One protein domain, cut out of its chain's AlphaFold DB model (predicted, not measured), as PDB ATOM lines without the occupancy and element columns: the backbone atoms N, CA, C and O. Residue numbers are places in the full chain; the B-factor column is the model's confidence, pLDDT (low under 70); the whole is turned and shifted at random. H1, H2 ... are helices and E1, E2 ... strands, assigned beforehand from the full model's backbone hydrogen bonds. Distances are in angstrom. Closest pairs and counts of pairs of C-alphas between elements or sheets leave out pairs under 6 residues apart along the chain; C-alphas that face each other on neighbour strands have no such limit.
ATOM      1  N   VAL A   6     170.490 340.536 288.929       94.62
ATOM      2  CA  VAL A   6     169.697 339.326 288.707       94.62
ATOM      3  C   VAL A   6     169.963 338.368 289.857       94.62
ATOM      4  O   VAL A   6     171.094 337.932 290.042       94.62
ATOM      5  N   TYR A   7     168.940 338.027 290.632       95.56
ATOM      6  CA  TYR A   7     169.081 337.105 291.758       95.56
ATOM      7  C   TYR A   7     168.960 335.645 291.313       95.56
ATOM      8  O   TYR A   7     168.309 335.336 290.313       95.56
ATOM      9  N   ALA A   8     169.588 334.748 292.069       95.06
ATOM     10  CA  ALA A   8     169.323 333.325 291.964       95.06
ATOM     11  C   ALA A   8     167.862 333.034 292.314       95.06
ATOM     12  O   ALA A   8     167.243 333.695 293.151       95.06
ATOM     13  N   GLU A   9     167.315 332.023 291.657       95.62
ATOM     14  CA  GLU A   9     165.968 331.546 291.919       95.62
ATOM     15  C   GLU A   9     165.839 330.961 293.332       95.62
ATOM     16  O   GLU A   9     166.822 330.670 294.015       95.62
ATOM     17  N   MET A  10     164.591 330.772 293.769       91.88
ATOM     18  CA  MET A  10     164.274 330.300 295.113       91.88
ATOM     19  C   MET A  10     165.011 329.001 295.470       91.88
ATOM     20  O   MET A  10     165.085 328.069 294.672       91.88
ATOM     21  N   GLY A  11     165.464 328.913 296.720       91.25
ATOM     22  CA  GLY A  11     166.018 327.697 297.301       91.25
ATOM     23  C   GLY A  11     167.477 327.826 297.722       91.25
ATOM     24  O   GLY A  11     168.014 328.918 297.927       91.25
ATOM     25  N   ASN A  12     168.098 326.668 297.907       93.88
ATOM     26  CA  ASN A  12     169.494 326.504 298.289       93.88
ATOM     27  C   ASN A  12     170.070 325.224 297.642       93.88
ATOM     28  O   ASN A  12     169.308 324.463 297.037       93.88
ATOM     29  N   PRO A  13     171.382 324.958 297.770       94.44
ATOM     30  CA  PRO A  13     172.020 323.814 297.114       94.44
ATOM     31  C   PRO A  13     171.429 322.437 297.461       94.44
ATOM     32  O   PRO A  13     171.521 321.524 296.648       94.44
ATOM     33  N   TRP A  14     170.786 322.273 298.620       95.44
ATOM     34  CA  TRP A  14     170.128 321.025 299.043       95.44
ATOM     35  C   TRP A  14     168.635 320.983 298.730       95.44
ATOM     36  O   TRP A  14     168.013 319.931 298.828       95.44
ATOM     37  N   ARG A  15     168.019 322.123 298.410       94.69
ATOM     38  CA  ARG A  15     166.582 322.211 298.158       94.69
ATOM     39  C   ARG A  15     166.287 323.362 297.211       94.69
ATOM     40  O   ARG A  15     166.155 324.511 297.629       94.69
ATOM     41  N   PHE A  16     166.131 323.027 295.937       95.38
ATOM     42  CA  PHE A  16     165.761 323.957 294.876       95.38
ATOM     43  C   PHE A  16     164.597 323.392 294.039       95.38
ATOM     44  O   PHE A  16     164.405 322.172 294.005       95.38
ATOM     45  N   PRO A  17     163.789 324.245 293.382       95.75
ATOM     46  CA  PRO A  17     162.731 323.805 292.478       95.75
ATOM     47  C   PRO A  17     163.251 322.867 291.386       95.75
ATOM     48  O   PRO A  17     164.251 323.145 290.732       95.75
ATOM     49  N   SER A  18     162.544 321.771 291.125       96.06
ATOM     50  CA  SER A  18     162.907 320.834 290.055       96.06
ATOM     51  C   SER A  18     162.493 321.309 288.658       96.06
ATOM     52  O   SER A  18     162.803 320.643 287.675       96.06
ATOM     53  N   SER A  19     161.789 322.440 288.540       96.25
ATOM     54  CA  SER A  19     161.310 322.994 287.271       96.25
ATOM     55  C   SER A  19     161.364 324.519 287.294       96.25
ATOM     56  O   SER A  19     160.973 325.132 288.285       96.25
ATOM     57  N   TYR A  20     161.780 325.121 286.181       94.94
ATOM     58  CA  TYR A  20     161.818 326.568 285.973       94.94
ATOM     59  C   TYR A  20     161.330 326.909 284.565       94.94
ATOM     60  O   TYR A  20     161.631 326.185 283.619       94.94
ATOM     61  N   GLU A  21     160.646 328.040 284.418       92.81
ATOM     62  CA  GLU A  21     160.354 328.644 283.113       92.81
ATOM     63  C   GLU A  21     161.396 329.730 282.808       92.81
ATOM     64  O   GLU A  21     161.650 330.608 283.644       92.81
ATOM     65  N   VAL A  22     162.029 329.647 281.632       90.00
ATOM     66  CA  VAL A  22     163.074 330.575 281.167       90.00
ATOM     67  C   VAL A  22     162.893 330.840 279.677       90.00
ATOM     68  O   VAL A  22     163.038 329.921 278.877       90.00
ATOM     69  N   ALA A  23     162.591 332.087 279.296       88.44
ATOM     70  CA  ALA A  23     162.386 332.505 277.899       88.44
ATOM     71  C   ALA A  23     161.545 331.496 277.079       88.44
ATOM     72  O   ALA A  23     161.969 330.995 276.036       88.44
ATOM     73  N   SER A  24     160.359 331.171 277.607       88.88
ATOM     74  CA  SER A  24     159.394 330.224 277.022       88.88
ATOM     75  C   SER A  24     159.892 328.778 276.880       88.88
ATOM     76  O   SER A  24     159.286 327.983 276.165       88.88
ATOM     77  N   CYS A  25     160.999 328.431 277.538       92.06
ATOM     78  CA  CYS A  25     161.496 327.069 277.653       92.06
ATOM     79  C   CYS A  25     161.329 326.563 279.085       92.06
ATOM     80  O   CYS A  25     161.651 327.257 280.053       92.06
ATOM     81  N   ARG A  26     160.941 325.296 279.200       94.75
ATOM     82  CA  ARG A  26     160.867 324.586 280.468       94.75
ATOM     83  C   ARG A  26     162.199 323.910 280.764       94.75
ATOM     84  O   ARG A  26     162.632 323.016 280.034       94.75
ATOM     85  N   ILE A  27     162.826 324.315 281.860       96.69
ATOM     86  CA  ILE A  27     164.031 323.697 282.413       96.69
ATOM     87  C   ILE A  27     163.609 322.741 283.522       96.69
ATOM     88  O   ILE A  27     162.888 323.151 284.429       96.69
ATOM     89  N   GLN A  28     164.050 321.485 283.479       97.62
ATOM     90  CA  GLN A  28     163.711 320.493 284.500       97.62
ATOM     91  C   GLN A  28     164.935 319.739 285.004       97.62
ATOM     92  O   GLN A  28     165.797 319.338 284.225       97.62
ATOM     93  N   PHE A  29     164.943 319.468 286.302       97.81
ATOM     94  CA  PHE A  29     165.873 318.568 286.961       97.81
ATOM     95  C   PHE A  29     165.135 317.269 287.284       97.81
ATOM     96  O   PHE A  29     164.164 317.267 288.041       97.81
ATOM     97  N   LYS A  30     165.577 316.159 286.691       97.44
ATOM     98  CA  LYS A  30     165.034 314.814 286.939       97.44
ATOM     99  C   LYS A  30     166.104 313.950 287.617       97.44
ATOM    100  O   LYS A  30     167.297 314.204 287.461       97.44
ATOM    101  N   ASN A  31     165.679 312.919 288.348       95.94
ATOM    102  CA  ASN A  31     166.556 312.010 289.104       95.94
ATOM    103  C   ASN A  31     167.472 312.747 290.100       95.94
ATOM    104  O   ASN A  31     168.684 312.528 290.125       95.94
ATOM    105  N   LEU A  32     166.882 313.655 290.882       96.69
ATOM    106  CA  LEU A  32     167.598 314.383 291.925       96.69
ATOM    107  C   LEU A  32     168.101 313.423 293.009       96.69
ATOM    108  O   LEU A  32     167.353 312.570 293.483       96.69
ATOM    109  N   HIS A  33     169.356 313.590 293.398       94.62
ATOM    110  CA  HIS A  33     170.015 312.851 294.467       94.62
ATOM    111  C   HIS A  33     171.086 313.736 295.111       94.62
ATOM    112  O   HIS A  33     171.488 314.746 294.536       94.62
ATOM    113  N   ASN A  34     171.536 313.379 296.313       94.25
ATOM    114  CA  ASN A  34     172.636 314.093 296.956       94.25
ATOM    115  C   ASN A  34     173.955 313.747 296.259       94.25
ATOM    116  O   ASN A  34     174.247 312.579 295.995       94.25
ATOM    117  N   PHE A  35     174.767 314.765 296.000       91.38
ATOM    118  CA  PHE A  35     176.134 314.593 295.549       91.38
ATOM    119  C   PHE A  35     177.010 314.177 296.737       91.38
ATOM    120  O   PHE A  35     177.265 314.960 297.652       91.38
ATOM    121  N   GLY A  36     177.457 312.921 296.755       84.19
ATOM    122  CA  GLY A  36     178.074 312.331 297.945       84.19
ATOM    123  C   GLY A  36     177.057 312.055 299.062       84.19
ATOM    124  O   GLY A  36     175.848 312.116 298.857       84.19
ATOM    125  N   LYS A  37     177.542 311.712 300.262       79.12
ATOM    126  CA  LYS A  37     176.681 311.227 301.359       79.12
ATOM    127  C   LYS A  37     175.715 312.301 301.889       79.12
ATOM    128  O   LYS A  37     174.591 311.971 302.248       79.12
ATOM    129  N   GLU A  38     176.136 313.569 301.897       82.50
ATOM    130  CA  GLU A  38     175.389 314.703 302.483       82.50
ATOM    131  C   GLU A  38     175.554 316.018 301.691       82.50
ATOM    132  O   GLU A  38     175.229 317.106 302.174       82.50
ATOM    133  N   GLY A  39     176.093 315.953 300.470       88.50
ATOM    134  CA  GLY A  39     176.341 317.147 299.666       88.50
ATOM    135  C   GLY A  39     175.089 317.697 298.972       88.50
ATOM    136  O   GLY A  39     173.982 317.186 299.169       88.50
ATOM    137  N   PRO A  40     175.256 318.756 298.160       94.19
ATOM    138  CA  PRO A  40     174.165 319.394 297.428       94.19
ATOM    139  C   PRO A  40     173.362 318.430 296.557       94.19
ATOM    140  O   PRO A  40     173.884 317.418 296.090       94.19
ATOM    141  N   LEU A  41     172.116 318.788 296.253       96.00
ATOM    142  CA  LEU A  41     171.322 318.059 295.273       96.00
ATOM    143  C   LEU A  41     171.877 318.269 293.862       96.00
ATOM    144  O   LEU A  41     172.163 319.393 293.437       96.00
ATOM    145  N   CYS A  42     171.948 317.180 293.104       96.38
ATOM    146  CA  CYS A  42     172.238 317.202 291.683       96.38
ATOM    147  C   CYS A  42     171.348 316.222 290.915       96.38
ATOM    148  O   CYS A  42     170.752 315.305 291.481       96.38
ATOM    149  N   GLY A  43     171.206 316.436 289.610       96.75
ATOM    150  CA  GLY A  43     170.416 315.557 288.756       96.75
ATOM    151  C   GLY A  43     170.618 315.812 287.269       96.75
ATOM    152  O   GLY A  43     171.464 316.600 286.844       96.75
ATOM    153  N   LYS A  44     169.812 315.132 286.458       97.50
ATOM    154  CA  LYS A  44     169.822 315.272 285.000       97.50
ATOM    155  C   LYS A  44     169.038 316.514 284.595       97.50
ATOM    156  O   LYS A  44     167.889 316.673 285.010       97.50
ATOM    157  N   LEU A  45     169.634 317.352 283.752       97.69
ATOM    158  CA  LEU A  45     169.007 318.569 283.246       97.69
ATOM    159  C   LEU A  45     168.295 318.311 281.915       97.69
ATOM    160  O   LEU A  45     168.859 317.706 281.004       97.69
ATOM    161  N   PHE A  46     167.073 318.816 281.796       97.44
ATOM    162  CA  PHE A  46     166.251 318.759 280.594       97.44
ATOM    163  C   PHE A  46     165.827 320.166 280.179       97.44
ATOM    164  O   PHE A  46     165.461 320.979 281.025       97.44
ATOM    165  N   ILE A  47     165.838 320.427 278.874       96.56
ATOM    166  CA  ILE A  47     165.340 321.658 278.249       96.56
ATOM    167  C   ILE A  47     164.266 321.247 277.246       96.56
ATOM    168  O   ILE A  47     164.589 320.605 276.243       96.56
ATOM    169  N   ASN A  48     163.003 321.588 277.520       94.69
ATOM    170  CA  ASN A  48     161.837 321.136 276.747       94.69
ATOM    171  C   ASN A  48     161.886 319.615 276.502       94.69
ATOM    172  O   ASN A  48     161.956 319.159 275.361       94.69
ATOM    173  N   ASP A  49     162.001 318.845 277.589       93.69
ATOM    174  CA  ASP A  49     162.118 317.377 277.601       93.69
ATOM    175  C   ASP A  49     163.325 316.775 276.858       93.69
ATOM    176  O   ASP A  49     163.512 315.560 276.855       93.69
ATOM    177  N   THR A  50     164.223 317.598 276.313       95.25
ATOM    178  CA  THR A  50     165.505 317.132 275.775       95.25
ATOM    179  C   THR A  50     166.556 317.134 276.873       95.25
ATOM    180  O   THR A  50     166.862 318.193 277.421       95.25
ATOM    181  N   GLN A  51     167.143 315.976 277.174       95.81
ATOM    182  CA  GLN A  51     168.232 315.891 278.145       95.81
ATOM    183  C   GLN A  51     169.493 316.584 277.611       95.81
ATOM    184  O   GLN A  51     169.916 316.331 276.482       95.81
ATOM    185  N   LEU A  52     170.121 317.414 278.442       94.94
ATOM    186  CA  LEU A  52     171.479 317.891 278.209       94.94
ATOM    187  C   LEU A  52     172.462 316.936 278.892       94.94
ATOM    188  O   LEU A  52     172.416 316.755 280.108       94.94
ATOM    189  N   THR A  53     173.352 316.330 278.110       89.88
ATOM    190  CA  THR A  53     174.352 315.381 278.614       89.88
ATOM    191  C   THR A  53     175.741 315.991 278.517       89.88
ATOM    192  O   THR A  53     176.146 316.458 277.453       89.88
ATOM    193  N   ILE A  54     176.474 315.953 279.628       89.06
ATOM    194  CA  ILE A  54     177.888 316.311 279.693       89.06
ATOM    195  C   ILE A  54     178.626 315.053 280.167       89.06
ATOM    196  O   ILE A  54     178.382 314.626 281.297       89.06
ATOM    197  N   PRO A  55     179.451 314.416 279.317       84.44
ATOM    198  CA  PRO A  55     180.221 313.239 279.707       84.44
ATOM    199  C   PRO A  55     181.088 313.523 280.933       84.44
ATOM    200  O   PRO A  55     181.604 314.629 281.065       84.44
ATOM    201  N   ASP A  56     181.261 312.518 281.789       85.56
ATOM    202  CA  ASP A  56     182.138 312.553 282.967       85.56
ATOM    203  C   ASP A  56     181.655 313.417 284.151       85.56
ATOM    204  O   ASP A  56     182.424 313.637 285.086       85.56
ATOM    205  N   TYR A  57     180.399 313.886 284.156       90.12
ATOM    206  CA  TYR A  57     179.791 314.618 285.281       90.12
ATOM    207  C   TYR A  57     178.586 313.865 285.853       90.12
ATOM    208  O   TYR A  57     177.809 313.265 285.108       90.12
ATOM    209  N   ASP A  58     178.392 313.947 287.169       91.19
ATOM    210  CA  ASP A  58     177.309 313.255 287.881       91.19
ATOM    211  C   ASP A  58     175.961 313.963 287.729       91.19
ATOM    212  O   ASP A  58     174.910 313.322 287.669       91.19
ATOM    213  N   GLY A  59     175.970 315.296 287.647       95.50
ATOM    214  CA  GLY A  59     174.734 316.043 287.465       95.50
ATOM    215  C   GLY A  59     174.840 317.544 287.672       95.50
ATOM    216  O   GLY A  59     175.823 318.085 288.179       95.50
ATOM    217  N   PHE A  60     173.763 318.217 287.287       97.25
ATOM    218  CA  PHE A  60     173.563 319.647 287.458       97.25
ATOM    219  C   PHE A  60     172.897 319.940 288.801       97.25
ATOM    220  O   PHE A  60     171.970 319.231 289.199       97.25
ATOM    221  N   GLY A  61     173.345 320.999 289.470       96.38
ATOM    222  CA  GLY A  61     172.769 321.511 290.711       96.38
ATOM    223  C   GLY A  61     171.881 322.733 290.517       96.38
ATOM    224  O   GLY A  61     171.733 323.255 289.414       96.38
ATOM    225  N   GLY A  62     171.345 323.230 291.626       94.56
ATOM    226  CA  GLY A  62     170.618 324.493 291.703       94.56
ATOM    227  C   GLY A  62     170.892 325.222 293.024       94.56
ATOM    228  O   GLY A  62     171.696 324.739 293.824       94.56
ATOM    229  N   PRO A  63     170.238 326.370 293.281       94.38
ATOM    230  CA  PRO A  63     169.314 327.086 292.389       94.38
ATOM    231  C   PRO A  63     170.010 327.654 291.141       94.38
ATOM    232  O   PRO A  63     171.237 327.659 291.061       94.38
ATOM    233  N   ILE A  64     169.231 328.115 290.155       96.94
ATOM    234  CA  ILE A  64     169.750 328.700 288.904       96.94
ATOM    235  C   ILE A  64     169.737 330.233 288.951       96.94
ATOM    236  O   ILE A  64     168.896 330.823 289.624       96.94
ATOM    237  N   ILE A  65     170.602 330.887 288.173       97.19
ATOM    238  CA  ILE A  65     170.460 332.306 287.803       97.19
ATOM    239  C   ILE A  65     170.007 332.375 286.344       97.19
ATOM    240  O   ILE A  65     170.640 331.770 285.478       97.19
ATOM    241  N   LYS A  66     168.927 333.114 286.065       94.88
ATOM    242  CA  LYS A  66     168.365 333.293 284.715       94.88
ATOM    243  C   LYS A  66     168.759 334.654 284.150       94.88
ATOM    244  O   LYS A  66     168.329 335.674 284.673       94.88
ATOM    245  N   ASN A  67     169.509 334.683 283.054       92.56
ATOM    246  CA  ASN A  67     169.862 335.924 282.366       92.56
ATOM    247  C   ASN A  67     169.543 335.807 280.869       92.56
ATOM    248  O   ASN A  67     170.284 335.191 280.101       92.56
ATOM    249  N   ASN A  68     168.425 336.399 280.442       89.44
ATOM    250  CA  ASN A  68     167.910 336.296 279.074       89.44
ATOM    251  C   ASN A  68     167.752 334.827 278.627       89.44
ATOM    252  O   ASN A  68     166.971 334.077 279.208       89.44
ATOM    253  N   LYS A  69     168.494 334.411 277.593       92.00
ATOM    254  CA  LYS A  69     168.519 333.037 277.064       92.00
ATOM    255  C   LYS A  69     169.554 332.130 277.745       92.00
ATOM    256  O   LYS A  69     169.798 331.019 277.277       92.00
ATOM    257  N   TYR A  70     170.216 332.622 278.786       95.31
ATOM    258  CA  TYR A  70     171.242 331.889 279.507       95.31
ATOM    259  C   TYR A  70     170.759 331.509 280.898       95.31
ATOM    260  O   TYR A  70     170.077 332.285 281.573       95.31
ATOM    261  N   ILE A  71     171.159 330.320 281.335       97.12
ATOM    262  CA  ILE A  71     171.091 329.932 282.741       97.12
ATOM    263  C   ILE A  71     172.488 329.618 283.260       97.12
ATOM    264  O   ILE A  71     173.313 329.053 282.537       97.12
ATOM    265  N   TYR A  72     172.724 329.971 284.520       97.56
ATOM    266  CA  TYR A  72     173.937 329.641 285.257       97.56
ATOM    267  C   TYR A  72     173.583 328.753 286.434       97.56
ATOM    268  O   TYR A  72     172.619 329.030 287.153       97.56
ATOM    269  N   LEU A  73     174.350 327.685 286.620       97.56
ATOM    270  CA  LEU A  73     174.091 326.683 287.644       97.56
ATOM    271  C   LEU A  73     175.354 325.880 287.991       97.56
ATOM    272  O   LEU A  73     176.303 325.861 287.202       97.56
ATOM    273  N   PRO A  74     175.389 325.224 289.163       96.56
ATOM    274  CA  PRO A  74     176.454 324.291 289.507       96.56
ATOM    275  C   PRO A  74     176.443 323.035 288.625       96.56
ATOM    276  O   PRO A  74     175.387 322.545 288.223       96.56
ATOM    277  N   LEU A  75     177.623 322.474 288.388       96.50
ATOM    278  CA  LEU A  75     177.832 321.167 287.770       96.50
ATOM    279  C   LEU A  75     178.806 320.366 288.637       96.50
ATOM    280  O   LEU A  75     179.885 320.864 288.967       96.50
ATOM    281  N   TYR A  76     178.425 319.143 288.994       94.94
ATOM    282  CA  TYR A  76     179.172 318.296 289.919       94.94
ATOM    283  C   TYR A  76     179.810 317.105 289.208       94.94
ATOM    284  O   TYR A  76     179.228 316.529 288.289       94.94
ATOM    285  N   GLN A  77     181.015 316.758 289.647       92.44
ATOM    286  CA  GLN A  77     181.796 315.625 289.166       92.44
ATOM    287  C   GLN A  77     182.538 314.978 290.336       92.44
ATOM    288  O   GLN A  77     183.307 315.640 291.032       92.44
ATOM    289  N   MET A  78     182.372 313.679 290.512       87.94
ATOM    290  CA  MET A  78     183.128 312.849 291.420       87.94
ATOM    291  C   MET A  78     184.239 312.175 290.631       87.94
ATOM    292  O   MET A  78     184.008 311.279 289.826       87.94
ATOM    293  N   GLU A  79     185.475 312.598 290.865       83.62
ATOM    294  CA  GLU A  79     186.617 311.886 290.310       83.62
ATOM    295  C   GLU A  79     186.957 310.709 291.228       83.62
ATOM    296  O   GLU A  79     187.473 310.886 292.335       83.62
ATOM    297  N   THR A  80     186.636 309.499 290.778       75.38
ATOM    298  CA  THR A  80     186.948 308.263 291.498       75.38
ATOM    299  C   THR A  80     188.379 307.830 291.189       75.38
ATOM    300  O   THR A  80     188.681 307.425 290.066       75.38
ATOM    301  N   GLY A  81     189.267 307.913 292.179       65.94
ATOM    302  CA  GLY A  81     190.614 307.347 292.108       65.94
ATOM    303  C   GLY A  81     190.747 306.076 292.951       65.94
ATOM    304  O   GLY A  81     189.956 305.833 293.854       65.94
ATOM    305  N   ASN A  82     191.815 305.301 292.728       58.00
ATOM    306  CA  ASN A  82     192.076 304.038 293.446       58.00
ATOM    307  C   ASN A  82     192.227 304.174 294.979       58.00
ATOM    308  O   ASN A  82     192.261 303.161 295.670       58.00
ATOM    309  N   ARG A  83     192.391 305.393 295.516       60.09
ATOM    310  CA  ARG A  83     192.638 305.642 296.952       60.09
ATOM    311  C   ARG A  83     191.675 306.633 297.604       60.09
ATOM    312  O   ARG A  83     191.510 306.588 298.816       60.09
ATOM    313  N   SER A  84     191.057 307.525 296.833       65.12
ATOM    314  CA  SER A  84     190.126 308.528 297.350       65.12
ATOM    315  C   SER A  84     189.240 309.064 296.233       65.12
ATOM    316  O   SER A  84     189.688 309.218 295.093       65.12
ATOM    317  N   ASN A  85     188.013 309.416 296.592       75.19
ATOM    318  CA  ASN A  85     187.101 310.157 295.733       75.19
ATOM    319  C   ASN A  85     187.371 311.660 295.889       75.19
ATOM    320  O   ASN A  85     187.440 312.148 297.015       75.19
ATOM    321  N   SER A  86     187.530 312.390 294.781       79.62
ATOM    322  CA  SER A  86     187.721 313.845 294.796       79.62
ATOM    323  C   SER A  86     186.484 314.547 294.230       79.62
ATOM    324  O   SER A  86     186.267 314.504 293.014       79.62
ATOM    325  N   PRO A  87     185.667 315.209 295.072       86.62
ATOM    326  CA  PRO A  87     184.532 315.983 294.596       86.62
ATOM    327  C   PRO A  87     185.012 317.246 293.879       86.62
ATOM    328  O   PRO A  87     185.857 318.003 294.369       86.62
ATOM    329  N   ARG A  88     184.451 317.498 292.701       89.19
ATOM    330  CA  ARG A  88     184.734 318.661 291.865       89.19
ATOM    331  C   ARG A  88     183.433 319.374 291.539       89.19
ATOM    332  O   ARG A  88     182.459 318.748 291.125       89.19
ATOM    333  N   THR A  89     183.458 320.694 291.666       92.50
ATOM    334  CA  THR A  89     182.321 321.547 291.328       92.50
ATOM    335  C   THR A  89     182.748 322.617 290.349       92.50
ATOM    336  O   THR A  89     183.829 323.203 290.464       92.50
ATOM    337  N   TYR A  90     181.868 322.900 289.403       94.31
ATOM    338  CA  TYR A  90     182.046 323.923 288.387       94.31
ATOM    339  C   TYR A  90     180.789 324.777 288.303       94.31
ATOM    340  O   TYR A  90     179.713 324.359 288.727       94.31
ATOM    341  N   ILE A  91     180.921 325.964 287.721       95.69
ATOM    342  CA  ILE A  91     179.774 326.764 287.300       95.69
ATOM    343  C   ILE A  91     179.680 326.637 285.783       95.69
ATOM    344  O   ILE A  91     180.673 326.815 285.068       95.69
ATOM    345  N   VAL A  92     178.491 326.293 285.302       95.88
ATOM    346  CA  VAL A  92     178.204 326.120 283.881       95.88
ATOM    347  C   VAL A  92     177.227 327.191 283.418       95.88
ATOM    348  O   VAL A  92     176.244 327.493 284.091       95.88
ATOM    349  N   GLU A  93     177.520 327.765 282.259       96.88
ATOM    350  CA  GLU A  93     176.606 328.588 281.478       96.88
ATOM    351  C   GLU A  93     175.945 327.708 280.420       96.88
ATOM    352  O   GLU A  93     176.627 326.942 279.731       96.88
ATOM    353  N   ILE A  94     174.631 327.831 280.256       96.94
ATOM    354  CA  ILE A  94     173.878 327.110 279.229       96.94
ATOM    355  C   ILE A  94     173.104 328.107 278.374       96.94
ATOM    356  O   ILE A  94     172.260 328.834 278.890       96.94
ATOM    357  N   ASP A  95     173.354 328.104 277.062       95.19
ATOM    358  CA  ASP A  95     172.484 328.743 276.067       95.19
ATOM    359  C   ASP A  95     171.283 327.817 275.837       95.19
ATOM    360  O   ASP A  95     171.408 326.775 275.179       95.19
ATOM    361  N   ILE A  96     170.128 328.176 276.403       94.06
ATOM    362  CA  ILE A  96     168.929 327.325 276.386       94.06
ATOM    363  C   ILE A  96     168.400 327.114 274.964       94.06
ATOM    364  O   ILE A  96     167.907 326.036 274.641       94.06
ATOM    365  N   SER A  97     168.552 328.116 274.091       90.69
ATOM    366  CA  SER A  97     168.070 328.066 272.711       90.69
ATOM    367  C   SER A  97     168.919 327.118 271.871       90.69
ATOM    368  O   SER A  97     168.400 326.379 271.040       90.69
ATOM    369  N   LYS A  98     170.238 327.123 272.095       92.12
ATOM    370  CA  LYS A  98     171.183 326.270 271.361       92.12
ATOM    371  C   LYS A  98     171.415 324.913 272.019       92.12
ATOM    372  O   LYS A  98     172.061 324.071 271.400       92.12
ATOM    373  N   LYS A  99     170.951 324.715 273.259       90.94
ATOM    374  CA  LYS A  99     171.267 323.551 274.106       90.94
ATOM    375  C   LYS A  99     172.781 323.309 274.193       90.94
ATOM    376  O   LYS A  99     173.251 322.176 274.166       90.94
ATOM    377  N   LYS A 100     173.554 324.398 274.245       92.44
ATOM    378  CA  LYS A 100     175.018 324.370 274.351       92.44
ATOM    379  C   LYS A 100     175.432 324.840 275.728       92.44
ATOM    380  O   LYS A 100     174.835 325.771 276.261       92.44
ATOM    381  N   TYR A 101     176.474 324.222 276.262       94.88
ATOM    382  CA  TYR A 101     177.031 324.570 277.557       94.88
ATOM    383  C   TYR A 101     178.478 325.039 277.430       94.88
ATOM    384  O   TYR A 101     179.180 324.706 276.472       94.88
ATOM    385  N   ARG A 102     178.919 325.802 278.426       94.44
ATOM    386  CA  ARG A 102     180.306 326.220 278.614       94.44
ATOM    387  C   ARG A 102     180.611 326.269 280.107       94.44
ATOM    388  O   ARG A 102     179.862 326.867 280.871       94.44
ATOM    389  N   LEU A 103     181.734 325.682 280.512       94.12
ATOM    390  CA  LEU A 103     182.288 325.918 281.844       94.12
ATOM    391  C   LEU A 103     182.898 327.316 281.898       94.12
ATOM    392  O   LEU A 103     183.629 327.705 280.981       94.12
ATOM    393  N   ILE A 104     182.628 328.043 282.974       93.44
ATOM    394  CA  ILE A 104     183.186 329.377 283.196       93.44
ATOM    395  C   ILE A 104     184.208 329.345 284.336       93.44
ATOM    396  O   ILE A 104     184.071 328.591 285.300       93.44
ATOM    397  N   GLY A 105     185.251 330.174 284.226       89.75
ATOM    398  CA  GLY A 105     186.269 330.394 285.262       89.75
ATOM    399  C   GLY A 105     187.038 329.150 285.705       89.75
ATOM    400  O   GLY A 105     187.607 328.445 284.882       89.75
ATOM    401  N   LYS A 106     187.170 328.916 287.011       86.81
ATOM    402  CA  LYS A 106     187.950 327.794 287.559       86.81
ATOM    403  C   LYS A 106     187.038 326.806 288.282       86.81
ATOM    404  O   LYS A 106     185.951 327.176 288.720       86.81
ATOM    405  N   ARG A 107     187.529 325.574 288.475       86.69
ATOM    406  CA  ARG A 107     186.967 324.643 289.470       86.69
ATOM    407  C   ARG A 107     186.791 325.372 290.809       86.69
ATOM    408  O   ARG A 107     187.681 326.119 291.227       86.69
ATOM    409  N   VAL A 108     185.664 325.135 291.467       84.81
ATOM    410  CA  VAL A 108     185.374 325.649 292.806       84.81
ATOM    411  C   VAL A 108     186.023 324.743 293.851       84.81
ATOM    412  O   VAL A 108     186.069 323.524 293.694       84.81
ATOM    413  N   GLU A 109     186.563 325.365 294.897       71.50
ATOM    414  CA  GLU A 109     187.340 324.710 295.957       71.50
ATOM    415  C   GLU A 109     186.554 323.675 296.755       71.50
ATOM    416  O   GLU A 109     187.123 322.677 297.182       71.50
ATOM    417  N   TYR A 110     185.241 323.854 296.867       76.88
ATOM    418  CA  TYR A 110     184.381 322.989 297.659       76.88
ATOM    419  C   TYR A 110     183.235 322.403 296.838       76.88
ATOM    420  O   TYR A 110     182.820 322.937 295.804       76.88
ATOM    421  N   ALA A 111     182.691 321.296 297.346       80.31
ATOM    422  CA  ALA A 111     181.555 320.605 296.749       80.31
ATOM    423  C   ALA A 111     180.267 321.451 296.751       80.31
ATOM    424  O   ALA A 111     179.315 321.096 296.078       80.31
ATOM    425  N   VAL A 112     180.219 322.558 297.497       88.50
ATOM    426  CA  VAL A 112     179.033 323.411 297.632       88.50
ATOM    427  C   VAL A 112     179.211 324.689 296.823       88.50
ATOM    428  O   VAL A 112     180.179 325.419 297.022       88.50
ATOM    429  N   VAL A 113     178.242 324.982 295.956       92.56
ATOM    430  CA  VAL A 113     178.094 326.284 295.296       92.56
ATOM    431  C   VAL A 113     176.693 326.809 295.566       92.56
ATOM    432  O   VAL A 113     175.714 326.286 295.041       92.56
ATOM    433  N   TYR A 114     176.607 327.867 296.367       93.44
ATOM    434  CA  TYR A 114     175.372 328.600 296.607       93.44
ATOM    435  C   TYR A 114     175.360 329.859 295.738       93.44
ATOM    436  O   TYR A 114     175.956 330.873 296.099       93.44
ATOM    437  N   LEU A 115     174.684 329.792 294.587       94.75
ATOM    438  CA  LEU A 115     174.466 330.958 293.728       94.75
ATOM    439  C   LEU A 115     173.622 332.018 294.443       94.75
ATOM    440  O   LEU A 115     172.617 331.681 295.071       94.75
ATOM    441  N   ASP A 116     174.024 333.286 294.336       94.62
ATOM    442  CA  ASP A 116     173.351 334.391 295.025       94.62
ATOM    443  C   ASP A 116     172.748 335.400 294.050       94.62
ATOM    444  O   ASP A 116     171.529 335.513 293.936       94.62
ATOM    445  N   PHE A 117     173.591 336.112 293.306       95.38
ATOM    446  CA  PHE A 117     173.146 337.098 292.330       95.38
ATOM    447  C   PHE A 117     174.208 337.344 291.262       95.38
ATOM    448  O   PHE A 117     175.353 336.908 291.361       95.38
ATOM    449  N   MET A 118     173.820 338.068 290.226       95.75
ATOM    450  CA  MET A 118     174.675 338.545 289.157       95.75
ATOM    451  C   MET A 118     174.511 340.054 289.020       95.75
ATOM    452  O   MET A 118     173.399 340.572 289.124       95.75
ATOM    453  N   VAL A 119     175.623 340.746 288.787       95.38
ATOM    454  CA  VAL A 119     175.659 342.172 288.460       95.38
ATOM    455  C   VAL A 119     176.483 342.336 287.198       95.38
ATOM    456  O   VAL A 119     177.682 342.055 287.207       95.38
ATOM    457  N   ASP A 120     175.836 342.791 286.131       91.25
ATOM    458  CA  ASP A 120     176.443 342.876 284.803       91.25
ATOM    459  C   ASP A 120     177.051 341.505 284.407       91.25
ATOM    460  O   ASP A 120     176.330 340.510 284.363       91.25
ATOM    461  N   ASP A 121     178.368 341.422 284.187       92.56
ATOM    462  CA  ASP A 121     179.073 340.184 283.812       92.56
ATOM    463  C   ASP A 121     179.631 339.388 285.009       92.56
ATOM    464  O   ASP A 121     180.389 338.425 284.833       92.56
ATOM    465  N   ILE A 122     179.333 339.800 286.244       95.50
ATOM    466  CA  ILE A 122     179.901 339.199 287.455       95.50
ATOM    467  C   ILE A 122     178.841 338.376 288.179       95.50
ATOM    468  O   ILE A 122     177.844 338.914 288.653       95.50
ATOM    469  N   LEU A 123     179.086 337.073 288.305       96.06
ATOM    470  CA  LEU A 123     178.265 336.140 289.071       96.06
ATOM    471  C   LEU A 123     178.860 335.958 290.468       96.06
ATOM    472  O   LEU A 123     180.041 335.643 290.610       96.06
ATOM    473  N   TYR A 124     178.026 336.142 291.485       95.50
ATOM    474  CA  TYR A 124     178.368 336.055 292.896       95.50
ATOM    475  C   TYR A 124     177.777 334.791 293.526       95.50
ATOM    476  O   TYR A 124     176.623 334.426 293.278       95.50
ATOM    477  N   PHE A 125     178.587 334.104 294.328       94.75
ATOM    478  CA  PHE A 125     178.231 332.829 294.944       94.75
ATOM    479  C   PHE A 125     179.017 332.585 296.235       94.75
ATOM    480  O   PHE A 125     180.044 333.215 296.473       94.75
ATOM    481  N   TYR A 126     178.560 331.640 297.052       92.62
ATOM    482  CA  TYR A 126     179.268 331.185 298.251       92.62
ATOM    483  C   TYR A 126     179.721 329.741 298.093       92.62
ATOM    484  O   TYR A 126     179.012 328.914 297.515       92.62
ATOM    485  N   ASN A 127     180.865 329.423 298.692       87.56
ATOM    486  CA  ASN A 127     181.401 328.062 298.738       87.56
ATOM    487  C   ASN A 127     181.135 327.429 300.110       87.56
ATOM    488  O   ASN A 127     182.012 326.810 300.703       87.56
ATOM    489  N   SER A 128     179.959 327.698 300.670       83.12
ATOM    490  CA  SER A 128     179.597 327.346 302.037       83.12
ATOM    491  C   SER A 128     178.115 326.977 302.095       83.12
ATOM    492  O   SER A 128     177.330 327.519 301.310       83.12
ATOM    493  N   PRO A 129     177.708 326.098 303.030       77.62
ATOM    494  CA  PRO A 129     176.297 325.841 303.292       77.62
ATOM    495  C   PRO A 129     175.505 327.088 303.690       77.62
ATOM    496  O   PRO A 129     174.294 327.141 303.483       77.62
ATOM    497  N   MET A 130     176.179 328.099 304.244       79.94
ATOM    498  CA  MET A 130     175.560 329.326 304.729       79.94
ATOM    499  C   MET A 130     176.062 330.537 303.942       79.94
ATOM    500  O   MET A 130     177.242 330.630 303.597       79.94
ATOM    501  N   LYS A 131     175.166 331.499 303.694       82.38
ATOM    502  CA  LYS A 131     175.556 332.803 303.154       82.38
ATOM    503  C   LYS A 131     176.286 333.578 304.245       82.38
ATOM    504  O   LYS A 131     175.724 333.855 305.301       82.38
ATOM    505  N   ASN A 132     177.546 333.889 303.993       79.94
ATOM    506  CA  ASN A 132     178.369 334.723 304.853       79.94
ATOM    507  C   ASN A 132     179.152 335.652 303.935       79.94
ATOM    508  O   ASN A 132     179.928 335.167 303.116       79.94
ATOM    509  N   ASP A 133     178.965 336.961 304.073       76.12
ATOM    510  CA  ASP A 133     179.566 337.961 303.183       76.12
ATOM    511  C   ASP A 133     181.097 337.857 303.123       76.12
ATOM    512  O   ASP A 133     181.703 338.122 302.087       76.12
ATOM    513  N   LYS A 134     181.740 337.375 304.197       76.56
ATOM    514  CA  LYS A 134     183.191 337.116 304.222       76.56
ATOM    515  C   LYS A 134     183.618 335.974 303.290       76.56
ATOM    516  O   LYS A 134     184.791 335.870 302.941       76.56
ATOM    517  N   LEU A 135     182.681 335.109 302.909       81.12
ATOM    518  CA  LEU A 135     182.868 333.954 302.030       81.12
ATOM    519  C   LEU A 135     182.308 334.190 300.622       81.12
ATOM    520  O   LEU A 135     182.314 333.256 299.817       81.12
ATOM    521  N   LEU A 136     181.840 335.406 300.315       90.25
ATOM    522  CA  LEU A 136     181.345 335.754 298.990       90.25
ATOM    523  C   LEU A 136     182.479 335.648 297.964       90.25
ATOM    524  O   LEU A 136     183.531 336.281 298.076       90.25
ATOM    525  N   LYS A 137     182.256 334.827 296.946       92.88
ATOM    526  CA  LYS A 137     183.130 334.653 295.791       92.88
ATOM    527  C   LYS A 137     182.451 335.225 294.559       92.88
ATOM    528  O   LYS A 137     181.238 335.427 294.523       92.88
ATOM    529  N   TYR A 138     183.257 335.485 293.542       93.75
ATOM    530  CA  TYR A 138     182.773 335.999 292.276       93.75
ATOM    531  C   TYR A 138     183.499 335.355 291.101       93.75
ATOM    532  O   TYR A 138     184.640 334.899 291.210       93.75
ATOM    533  N   ILE A 139     182.828 335.343 289.959       93.69
ATOM    534  CA  ILE A 139     183.354 334.864 288.689       93.69
ATOM    535  C   ILE A 139     182.852 335.771 287.568       93.69
ATOM    536  O   ILE A 139     181.690 336.168 287.547       93.69
ATOM    537  N   ASN A 140     183.733 336.112 286.634       94.06
ATOM    538  CA  ASN A 140     183.332 336.815 285.422       94.06
ATOM    539  C   ASN A 140     182.810 335.789 284.403       94.06
ATOM    540  O   ASN A 140     183.536 334.852 284.064       94.06
ATOM    541  N   ILE A 141     181.588 335.955 283.898       93.06
ATOM    542  CA  ILE A 141     180.961 335.003 282.958       93.06
ATOM    543  C   ILE A 141     181.676 334.927 281.602       93.06
ATOM    544  O   ILE A 141     181.592 333.920 280.904       93.06
ATOM    545  N   ASN A 142     182.447 335.956 281.248       92.44
ATOM    546  CA  ASN A 142     183.271 335.973 280.042       92.44
ATOM    547  C   ASN A 142     184.604 335.225 280.227       92.44
ATOM    548  O   ASN A 142     185.367 335.073 279.272       92.44
ATOM    549  N   SER A 143     184.903 334.738 281.436       89.50
ATOM    550  CA  SER A 143     186.124 333.978 281.691       89.50
ATOM    551  C   SER A 143     186.075 332.581 281.067       89.50
ATOM    552  O   SER A 143     185.123 331.819 281.233       89.50
ATOM    553  N   ILE A 144     187.148 332.230 280.361       87.50
ATOM    554  CA  ILE A 144     187.350 330.885 279.816       87.50
ATOM    555  C   ILE A 144     187.677 329.929 280.965       87.50
ATOM    556  O   ILE A 144     188.404 330.308 281.890       87.50
ATOM    557  N   TYR A 145     187.181 328.692 280.873       86.69
ATOM    558  CA  TYR A 145     187.536 327.636 281.811       86.69
ATOM    559  C   TYR A 145     189.056 327.467 281.934       86.69
ATOM    560  O   TYR A 145     189.769 327.335 280.936       86.69
ATOM    561  N   LYS A 146     189.552 327.442 283.171       85.06
ATOM    562  CA  LYS A 146     190.954 327.201 283.506       85.06
ATOM    563  C   LYS A 146     191.052 326.082 284.546       85.06
ATOM    564  O   LYS A 146     190.467 326.212 285.627       85.06
ATOM    565  N   PRO A 147     191.820 325.013 284.278       83.19
ATOM    566  CA  PRO A 147     192.110 324.014 285.294       83.19
ATOM    567  C   PRO A 147     192.914 324.639 286.443       83.19
ATOM    568  O   PRO A 147     193.602 325.650 286.271       83.19
ATOM    569  N   TRP A 148     192.841 324.031 287.625       81.31
ATOM    570  CA  TRP A 148     193.656 324.449 288.763       81.31
ATOM    571  C   TRP A 148     195.145 324.329 288.472       81.31
ATOM    572  O   TRP A 148     195.632 323.266 288.068       81.31
ATOM    573  N   SER A 149     195.858 325.416 288.755       82.88
ATOM    574  CA  SER A 149     197.313 325.429 288.784       82.88
ATOM    575  C   SER A 149     197.836 324.607 289.962       82.88
ATOM    576  O   SER A 149     197.104 324.279 290.896       82.88
ATOM    577  N   TRP A 150     199.130 324.297 289.949       78.88
ATOM    578  CA  TRP A 150     199.767 323.594 291.062       78.88
ATOM    579  C   TRP A 150     199.650 324.374 292.383       78.88
ATOM    580  O   TRP A 150     199.353 323.789 293.418       78.88
ATOM    581  N   LYS A 151     199.755 325.711 292.329       82.56
ATOM    582  CA  LYS A 151     199.546 326.591 293.491       82.56
ATOM    583  C   LYS A 151     198.131 326.483 294.060       82.56
ATOM    584  O   LYS A 151     197.985 326.390 295.274       82.56
ATOM    585  N   ASP A 152     197.114 326.453 293.193       83.06
ATOM    586  CA  ASP A 152     195.713 326.299 293.613       83.06
ATOM    587  C   ASP A 152     195.526 324.965 294.366       83.06
ATOM    588  O   ASP A 152     194.910 324.924 295.427       83.06
ATOM    589  N   ARG A 153     196.139 323.881 293.868       80.94
ATOM    590  CA  ARG A 153     196.091 322.555 294.511       80.94
ATOM    591  C   ARG A 153     196.780 322.540 295.878       80.94
ATOM    592  O   ARG A 153     196.232 321.975 296.817       80.94
ATOM    593  N   CYS A 154     197.959 323.153 295.997       80.62
ATOM    594  CA  CYS A 154     198.683 323.226 297.269       80.62
ATOM    595  C   CYS A 154     197.927 324.053 298.316       80.62
ATOM    596  O   CYS A 154     197.867 323.647 299.472       80.62
ATOM    597  N   SER A 155     197.333 325.182 297.911       78.12
ATOM    598  CA  SER A 155     196.523 326.019 298.803       78.12
ATOM    599  C   SER A 155     195.315 325.252 299.329       78.12
ATOM    600  O   SER A 155     195.069 325.253 300.531       78.12
ATOM    601  N   HIS A 156     194.607 324.549 298.442       77.31
ATOM    602  CA  HIS A 156     193.462 323.729 298.818       77.31
ATOM    603  C   HIS A 156     193.847 322.627 299.812       77.31
ATOM    604  O   HIS A 156     193.221 322.493 300.857       77.31
ATOM    605  N   PHE A 157     194.932 321.897 299.538       78.56
ATOM    606  CA  PHE A 157     195.437 320.864 300.445       78.56
ATOM    607  C   PHE A 157     195.814 321.428 301.824       78.56
ATOM    608  O   PHE A 157     195.510 320.826 302.850       78.56
ATOM    609  N   TYR A 158     196.442 322.606 301.863       76.88
ATOM    610  CA  TYR A 158     196.759 323.285 303.118       76.88
ATOM    611  C   TYR A 158     195.494 323.680 303.895       76.88
ATOM    612  O   TYR A 158     195.438 323.485 305.108       76.88
ATOM    613  N   HIS A 159     194.462 324.181 303.207       73.19
ATOM    614  CA  HIS A 159     193.171 324.476 303.830       73.19
ATOM    615  C   HIS A 159     192.492 323.218 304.379       73.19
ATOM    616  O   HIS A 159     192.031 323.249 305.516       73.19
ATOM    617  N   GLU A 160     192.464 322.113 303.630       73.62
ATOM    618  CA  GLU A 160     191.902 320.847 304.122       73.62
ATOM    619  C   GLU A 160     192.643 320.326 305.357       73.62
ATOM    620  O   GLU A 160     191.999 319.912 306.317       73.62
ATOM    621  N   LEU A 161     193.979 320.412 305.383       75.38
ATOM    622  CA  LEU A 161     194.758 320.051 306.571       75.38
ATOM    623  C   LEU A 161     194.396 320.925 307.775       75.38
ATOM    624  O   LEU A 161     194.195 320.400 308.865       75.38
ATOM    625  N   LEU A 162     194.293 322.246 307.593       70.00
ATOM    626  CA  LEU A 162     193.915 323.156 308.676       70.00
ATOM    627  C   LEU A 162     192.525 322.846 309.238       70.00
ATOM    628  O   LEU A 162     192.371 322.826 310.456       70.00
ATOM    629  N   PHE A 163     191.536 322.582 308.379       60.91
ATOM    630  CA  PHE A 163     190.200 322.166 308.815       60.91
ATOM    631  C   PHE A 163     190.242 320.839 309.575       60.91
ATOM    632  O   PHE A 163     189.676 320.740 310.658       60.91
ATOM    633  N   PHE A 164     190.973 319.850 309.055       59.81
ATOM    634  CA  PHE A 164     191.110 318.547 309.700       59.81
ATOM    635  C   PHE A 164     191.721 318.655 311.102       59.81
ATOM    636  O   PHE A 164     191.230 318.035 312.040       59.81
ATOM    637  N   PHE A 165     192.766 319.471 311.273       64.38
ATOM    638  CA  PHE A 165     193.361 319.698 312.590       64.38
ATOM    639  C   PHE A 165     192.474 320.550 313.502       64.38
ATOM    640  O   PHE A 165     192.436 320.289 314.699       64.38
ATOM    641  N   HIS A 166     191.743 321.530 312.970       57.00
ATOM    642  CA  HIS A 166     190.799 322.315 313.764       57.00
ATOM    643  C   HIS A 166     189.709 321.424 314.382       57.00
ATOM    644  O   HIS A 166     189.458 321.525 315.579       57.00
ATOM    645  N   ASP A 167     189.124 320.508 313.608       49.56
ATOM    646  CA  ASP A 167     188.086 319.588 314.095       49.56
ATOM    647  C   ASP A 167     188.625 318.501 315.045       49.56
ATOM    648  O   ASP A 167     187.874 317.963 315.852       49.56
ATOM    649  N   LEU A 168     189.921 318.173 314.981       46.84
ATOM    650  CA  LEU A 168     190.561 317.197 315.879       46.84
ATOM    651  C   LEU A 168     190.914 317.759 317.263       46.84
ATOM    652  O   LEU A 168     191.115 316.985 318.198       46.84
ATOM    653  N   PHE A 169     191.041 319.081 317.377       51.47
ATOM    654  CA  PHE A 169     191.468 319.770 318.599       51.47
ATOM    655  C   PHE A 169     190.410 320.740 319.160       51.47
ATOM    656  O   PHE A 169     190.730 321.503 320.074       51.47
ATOM    657  N   SER A 170     189.181 320.708 318.630       47.25
ATOM    658  CA  SER A 170     188.001 321.419 319.157       47.25
ATOM    659  C   SER A 170     187.115 320.481 319.971       47.25
ATOM    660  O   SER A 170     186.540 320.955 320.976       47.25
TER     661      SER A 170
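What this domain is: This is residues 6 to 170 of the 170 residues of an uncharacterized protein of Prevotella scopos JCM 17725 (UniProt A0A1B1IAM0). A large, strongly twisted sheet, E1 to E9, and a small sheet, E10 to E12, make a sandwich that is only partly face to face, with the long hairpin E7 and E8 running through the middle of the domain. The closing helix, H1, leads away from both sheets, and residues 160 to 170 stick out. The printed part has 165 residues, with twelve named strands followed by one named helix, and is mostly strand; the large sheet is branched, and in both sheets neighbour strands are antiparallel. The whole is compact, with a radius of gyration of the C-alphas of 15.9 A, and spans 53 by 35 by 29 A, only just elongated.

How they stand to each other: Residues 6 to 7 pair antiparallel with residues 117 to 118 of E10 (residues 114 to 119). E1 (19 to 22) and E2 (25 to 34) form a hairpin, with N 20 and O 27 2.9 A apart. E2 bends by 59 degrees at residue 31 and forms a hairpin with E3 (41 to 47), N 30 to O 44 being 2.9 A. On the other side of E3 are E4 (50 to 52), N 52 to O 45 2.9 A, and E5 (59 to 61), N 60 to O 43 2.8 A. E5 and E6 (65 to 67) are on one side of E7 (70 to 80), with N 61 to O 74 2.8 A and N 65 to O 72 2.9 A; E8 (85 to 95) is on the other side, N 75 to O 90 2.8 A. E9 (100 to 108), antiparallel to E8 with N 93 to O 102 2.9 A, bends by 78 degrees at residue 105. In the small sheet, E11 (122 to 126) is between E10, N 124 to O 117 2.8 A, and E12 (136 to 140), N 137 to O 125 2.8 A. E1 to E4, E6 to E9 and E10 to E12 are meanders, each strand the antiparallel neighbour of the one before. In the sandwich, two sheets face to face, the facing parts are 9.9 A centre to centre; the closest C-alphas of E9 and E12 are those of Gly 105 and Ile 139, 6.3 A. H1 (150 to 168) is on neither sheet, and every O i to N i+4 pair in it is within hydrogen-bond range.

Where its parts are: E1 begins at C-alpha 19 (161.310, 322.994, 287.271). E7 and E8 each measure 30.8 A, E2 25.8 A and E9 21.2 A. H1, 27.2 A, ends at C-alpha 168 (190.561, 317.197, 315.879).

The domain as a whole: The C-alphas of Ser 24 and Phe 169 are farthest apart, 53.5 A. The printed part has no cut, and no link is long. Residues 81 to 84 and 163 to 170 have pLDDT under 70.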